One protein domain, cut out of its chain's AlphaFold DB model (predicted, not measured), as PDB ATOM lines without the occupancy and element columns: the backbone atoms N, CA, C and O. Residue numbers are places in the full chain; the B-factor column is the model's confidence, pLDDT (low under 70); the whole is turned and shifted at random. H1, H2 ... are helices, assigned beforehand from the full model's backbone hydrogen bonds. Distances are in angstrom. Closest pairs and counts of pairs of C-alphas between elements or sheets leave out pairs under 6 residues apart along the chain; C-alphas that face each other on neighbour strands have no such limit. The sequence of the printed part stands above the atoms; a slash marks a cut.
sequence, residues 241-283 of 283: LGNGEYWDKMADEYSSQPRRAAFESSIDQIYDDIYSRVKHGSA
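Overview. This is residues 241 to 283 of the 283 residues of an uncharacterized protein of Ciona intestinalis (UniProt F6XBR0). One long helix, H2, makes the longest axis of an open, flat hook: at its first end the chain turns away through a single short helical turn, H1, and an unnamed stretch, residues 241 to 249, then folds back on the same side as H1 with empty space between it and H2. Nothing packs on H2, and there is no core. The printed part has 43 residues with two named helices, H1 then H2, and no named strand; its class is all helix. It is only just extended, close to loose, with a radius of gyration of the C-alphas of 14.2 A, and the C-alphas span 42 by 25 by 8 A.

Along the chain. Find C-alpha 259 at (-30.159, -28.479, 52.327); from there H2, residues 259 to 280, runs 31.7 A to C-alpha 280 at (-53.507, -45.387, 39.146). Before it look for H1, residues 250 to 253, which begins at C-alpha 250 at (-39.532, -21.843, 52.495).

Arrangement. H1 and H2 are apart, with no C-alpha of the one within 8 A of the other. A tight link of 5 residues joins them. In H2 every O i to N i+4 pair is within hydrogen-bond range. H1 is too short for such a pair, and its one O i to N i+3 pair is not within range. Residues 241 to 253, 255 to 261 and 263 to 283 stand free.

Size, cuts and confidence. The C-alphas farthest apart are those of Ser 255 and Ala 283, at 42.6 A. The printed part has no cut, and it ends at residue 283, the chain's last. Mean pLDDT of the printed part is 75.8; look for values under 70 at residues 242, 245, 247 to 257 and 281 to 283.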
ATOM      1  N   LEU A 241     -45.875 -19.273  42.498       78.50
ATOM      2  CA  LEU A 241     -45.819 -20.645  41.973       78.50
ATOM      3  C   LEU A 241     -47.063 -21.087  41.184       78.50
ATOM      4  O   LEU A 241     -47.131 -22.225  40.732       78.50
ATOM      5  N   GLY A 242     -48.061 -20.218  40.999       62.00
ATOM      6  CA  GLY A 242     -49.261 -20.549  40.217       62.00
ATOM      7  C   GLY A 242     -50.307 -21.405  40.944       62.00
ATOM      8  O   GLY A 242     -51.434 -21.493  40.471       62.00
ATOM      9  N   ASN A 243     -49.985 -21.974  42.108       75.31
ATOM     10  CA  ASN A 243     -50.889 -22.750  42.972       75.31
ATOM     11  C   ASN A 243     -51.468 -21.931  44.149       75.31
ATOM     12  O   ASN A 243     -52.034 -22.493  45.079       75.31
ATOM     13  N   GLY A 244     -51.310 -20.602  44.132       71.88
ATOM     14  CA  GLY A 244     -51.681 -19.732  45.256       71.88
ATOM     15  C   GLY A 244     -50.593 -19.585  46.326       71.88
ATOM     16  O   GLY A 244     -50.747 -18.764  47.230       71.88
ATOM     17  N   GLU A 245     -49.474 -20.304  46.205       69.44
ATOM     18  CA  GLU A 245     -48.345 -20.218  47.130       69.44
ATOM     19  C   GLU A 245     -47.219 -19.329  46.578       69.44
ATOM     20  O   GLU A 245     -47.033 -19.157  45.367       69.44
ATOM     21  N   TYR A 246     -46.455 -18.731  47.494       73.31
ATOM     22  CA  TYR A 246     -45.349 -17.826  47.186       73.31
ATOM     23  C   TYR A 246     -44.044 -18.358  47.790       73.31
ATOM     24  O   TYR A 246     -44.015 -18.753  48.956       73.31
ATOM     25  N   TRP A 247     -42.946 -18.286  47.032       67.81
ATOM     26  CA  TRP A 247     -41.613 -18.812  47.388       67.81
ATOM     27  C   TRP A 247     -40.865 -18.095  48.530       67.81
ATOM     28  O   TRP A 247     -39.686 -18.349  48.750       67.81
ATOM     29  N   ASP A 248     -41.531 -17.244  49.310       62.12
ATOM     30  CA  ASP A 248     -40.872 -16.419  50.337       62.12
ATOM     31  C   ASP A 248     -40.791 -17.058  51.723       62.12
ATOM     32  O   ASP A 248     -40.063 -16.558  52.576       62.12
ATOM     33  N   LYS A 249     -41.542 -18.133  51.985       55.94
ATOM     34  CA  LYS A 249     -41.621 -18.729  53.333       55.94
ATOM     35  C   LYS A 249     -40.729 -19.955  53.527       55.94
ATOM     36  O   LYS A 249     -40.326 -20.237  54.646       55.94
ATOM     37  N   MET A 250     -40.343 -20.621  52.441       55.53
ATOM     38  CA  MET A 250     -39.532 -21.843  52.495       55.53
ATOM     39  C   MET A 250     -38.019 -21.557  52.572       55.53
ATOM     40  O   MET A 250     -37.237 -22.467  52.780       55.53
ATOM     41  N   ALA A 251     -37.538 -20.324  52.399       56.31
ATOM     42  CA  ALA A 251     -36.090 -20.087  52.470       56.31
ATOM     43  C   ALA A 251     -35.556 -20.085  53.917       56.31
ATOM     44  O   ALA A 251     -34.444 -20.555  54.158       56.31
ATOM     45  N   ASP A 252     -36.354 -19.588  54.868       56.66
ATOM     46  CA  ASP A 252     -35.943 -19.439  56.270       56.66
ATOM     47  C   ASP A 252     -36.241 -20.689  57.116       56.66
ATOM     48  O   ASP A 252     -35.495 -20.995  58.046       56.66
ATOM     49  N   GLU A 253     -37.276 -21.463  56.773       58.41
ATOM     50  CA  GLU A 253     -37.659 -22.677  57.513       58.41
ATOM     51  C   GLU A 253     -36.694 -23.856  57.272       58.41
ATOM     52  O   GLU A 253     -36.507 -24.704  58.141       58.41
ATOM     53  N   TYR A 254     -35.963 -23.848  56.151       54.09
ATOM     54  CA  TYR A 254     -34.941 -24.852  55.820       54.09
ATOM     55  C   TYR A 254     -33.550 -24.538  56.396       54.09
ATOM     56  O   TYR A 254     -32.572 -25.209  56.073       54.09
ATOM     57  N   SER A 255     -33.437 -23.524  57.257       55.78
ATOM     58  CA  SER A 255     -32.190 -23.180  57.954       55.78
ATOM     59  C   SER A 255     -31.719 -24.281  58.922       55.78
ATOM     60  O   SER A 255     -30.520 -24.422  59.167       55.78
ATOM     61  N   SER A 256     -32.642 -25.089  59.455       58.78
ATOM     62  CA  SER A 256     -32.345 -26.106  60.474       58.78
ATOM     63  C   SER A 256     -32.037 -27.499  59.917       58.78
ATOM     64  O   SER A 256     -31.478 -28.324  60.639       58.78
ATOM     65  N   GLN A 257     -32.352 -27.771  58.646       63.94
ATOM     66  CA  GLN A 257     -32.025 -29.035  57.985       63.94
ATOM     67  C   GLN A 257     -30.872 -28.854  56.992       63.94
ATOM     68  O   GLN A 257     -30.783 -27.828  56.313       63.94
ATOM     69  N   PRO A 258     -29.976 -29.848  56.848       76.94
ATOM     70  CA  PRO A 258     -28.997 -29.808  55.776       76.94
ATOM     71  C   PRO A 258     -29.763 -29.743  54.452       76.94
ATOM     72  O   PRO A 258     -30.565 -30.627  54.161       76.94
ATOM     73  N   ARG A 259     -29.503 -28.710  53.637       73.31
ATOM     74  CA  ARG A 259     -30.159 -28.479  52.327       73.31
ATOM     75  C   ARG A 259     -30.239 -29.734  51.453       73.31
ATOM     76  O   ARG A 259     -31.148 -29.879  50.648       73.31
ATOM     77  N   ARG A 260     -29.276 -30.634  51.637       80.75
ATOM     78  CA  ARG A 260     -29.212 -31.943  51.003       80.75
ATOM     79  C   ARG A 260     -30.374 -32.870  51.390       80.75
ATOM     80  O   ARG A 260     -30.987 -33.421  50.493       80.75
ATOM     81  N   ALA A 261     -30.715 -32.988  52.673       78.31
ATOM     82  CA  ALA A 261     -31.799 -33.865  53.130       78.31
ATOM     83  C   ALA A 261     -33.175 -33.385  52.640       78.31
ATOM     84  O   ALA A 261     -34.019 -34.184  52.253       78.31
ATOM     85  N   ALA A 262     -33.375 -32.067  52.596       76.00
ATOM     86  CA  ALA A 262     -34.568 -31.455  52.018       76.00
ATOM     87  C   ALA A 262     -34.716 -31.745  50.517       76.00
ATOM     88  O   ALA A 262     -35.803 -32.052  50.037       76.00
ATOM     89  N   PHE A 263     -33.607 -31.658  49.779       84.38
ATOM     90  CA  PHE A 263     -33.573 -31.969  48.355       84.38
ATOM     91  C   PHE A 263     -33.825 -33.455  48.082       84.38
ATOM     92  O   PHE A 263     -34.609 -33.780  47.197       84.38
ATOM     93  N   GLU A 264     -33.205 -34.345  48.861       89.94
ATOM     94  CA  GLU A 264     -33.401 -35.795  48.753       89.94
ATOM     95  C   GLU A 264     -34.871 -36.173  49.030       89.94
ATOM     96  O   GLU A 264     -35.492 -36.814  48.189       89.94
ATOM     97  N   SER A 265     -35.480 -35.638  50.097       86.06
ATOM     98  CA  SER A 265     -36.908 -35.845  50.404       86.06
ATOM     99  C   SER A 265     -37.845 -35.339  49.295       86.06
ATOM    100  O   SER A 265     -38.812 -36.006  48.925       86.06
ATOM    101  N   SER A 266     -37.537 -34.179  48.697       92.69
ATOM    102  CA  SER A 266     -38.315 -33.657  47.568       92.69
ATOM    103  C   SER A 266     -38.220 -34.549  46.328       92.69
ATOM    104  O   SER A 266     -39.188 -34.624  45.574       92.69
ATOM    105  N   ILE A 267     -37.070 -35.180  46.084       94.06
ATOM    106  CA  ILE A 267     -36.894 -36.109  44.965       94.06
ATOM    107  C   ILE A 267     -37.691 -37.391  45.210       94.06
ATOM    108  O   ILE A 267     -38.389 -37.839  44.300       94.06
ATOM    109  N   ASP A 268     -37.632 -37.938  46.423       92.62
ATOM    110  CA  ASP A 268     -38.386 -39.139  46.797       92.62
ATOM    111  C   ASP A 268     -39.893 -38.921  46.604       92.62
ATOM    112  O   ASP A 268     -40.570 -39.731  45.973       92.62
ATOM    113  N   GLN A 269     -40.401 -37.754  47.012       94.25
ATOM    114  CA  GLN A 269     -41.806 -37.388  46.827       94.25
ATOM    115  C   GLN A 269     -42.219 -37.293  45.346       94.25
ATOM    116  O   GLN A 269     -43.338 -37.665  44.988       94.25
ATOM    117  N   ILE A 270     -41.329 -36.812  44.469       95.31
ATOM    118  CA  ILE A 270     -41.580 -36.769  43.018       95.31
ATOM    119  C   ILE A 270     -41.637 -38.189  42.447       95.31
ATOM    120  O   ILE A 270     -42.511 -38.481  41.628       95.31
ATOM    121  N   TYR A 271     -40.735 -39.079  42.869       95.50
ATOM    122  CA  TYR A 271     -40.759 -40.471  42.423       95.50
ATOM    123  C   TYR A 271     -42.027 -41.191  42.880       95.50
ATOM    124  O   TYR A 271     -42.660 -41.857  42.058       95.50
ATOM    125  N   ASP A 272     -42.442 -41.008  44.131       95.06
ATOM    126  CA  ASP A 272     -43.677 -41.595  44.652       95.06
ATOM    127  C   ASP A 272     -44.921 -41.094  43.903       95.06
ATOM    128  O   ASP A 272     -45.803 -41.897  43.584       95.06
ATOM    129  N   ASP A 273     -44.990 -39.803  43.552       94.75
ATOM    130  CA  ASP A 273     -46.087 -39.251  42.739       94.75
ATOM    131  C   ASP A 273     -46.094 -39.855  41.326       94.75
ATOM    132  O   ASP A 273     -47.136 -40.295  40.837       94.75
ATOM    133  N   ILE A 274     -44.930 -39.966  40.675       94.56
ATOM    134  CA  ILE A 274     -44.816 -40.590  39.346       94.56
ATOM    135  C   ILE A 274     -45.267 -42.053  39.396       94.56
ATOM    136  O   ILE A 274     -46.095 -42.471  38.584       94.56
ATOM    137  N   TYR A 275     -44.764 -42.831  40.357       93.31
ATOM    138  CA  TYR A 275     -45.135 -44.238  40.502       93.31
ATOM    139  C   TYR A 275     -46.616 -44.409  40.829       93.31
ATOM    140  O   TYR A 275     -47.277 -45.280  40.256       93.31
ATOM    141  N   SER A 276     -47.163 -43.557  41.693       89.88
ATOM    142  CA  SER A 276     -48.587 -43.567  42.028       89.88
ATOM    143  C   SER A 276     -49.444 -43.238  40.807       89.88
ATOM    144  O   SER A 276     -50.420 -43.938  40.538       89.88
ATOM    145  N   ARG A 277     -49.062 -42.244  39.998       89.12
ATOM    146  CA  ARG A 277     -49.776 -41.894  38.756       89.12
ATOM    147  C   ARG A 277     -49.724 -42.998  37.712       89.12
ATOM    148  O   ARG A 277     -50.739 -43.262  37.081       89.12
ATOM    149  N   VAL A 278     -48.586 -43.667  37.542       90.38
ATOM    150  CA  VAL A 278     -48.473 -44.810  36.619       90.38
ATOM    151  C   VAL A 278     -49.337 -45.979  37.101       90.38
ATOM    152  O   VAL A 278     -50.022 -46.613  36.301       90.38
ATOM    153  N   LYS A 279     -49.363 -46.231  38.412       85.12
ATOM    154  CA  LYS A 279     -50.160 -47.306  39.015       85.12
ATOM    155  C   LYS A 279     -51.670 -47.036  38.972       85.12
ATOM    156  O   LYS A 279     -52.441 -47.975  38.814       85.12
ATOM    157  N   HIS A 280     -52.092 -45.779  39.113       73.44
ATOM    158  CA  HIS A 280     -53.507 -45.387  39.146       73.44
ATOM    159  C   HIS A 280     -54.058 -44.882  37.801       73.44
ATOM    160  O   HIS A 280     -55.270 -44.817  37.639       73.44
ATOM    161  N   GLY A 281     -53.199 -44.555  36.832       61.88
ATOM    162  CA  GLY A 281     -53.570 -44.109  35.483       61.88
ATOM    163  C   GLY A 281     -53.700 -45.231  34.443       61.88
ATOM    164  O   GLY A 281     -53.832 -44.936  33.261       61.88
ATOM    165  N   SER A 282     -53.637 -46.498  34.867       54.34
ATOM    166  CA  SER A 282     -53.787 -47.698  34.024       54.34
ATOM    167  C   SER A 282     -55.120 -48.431  34.281       54.34
ATOM    168  O   SER A 282     -55.151 -49.665  34.282       54.34
ATOM    169  N   ALA A 283     -56.200 -47.690  34.543       50.31
ATOM    170  CA  ALA A 283     -57.561 -48.217  34.681       50.31
ATOM    171  C   ALA A 283     -58.458 -47.706  33.547       50.31
ATOM    172  O   ALA A 283     -58.376 -46.492  33.248       50.31
TER     173      ALA A 283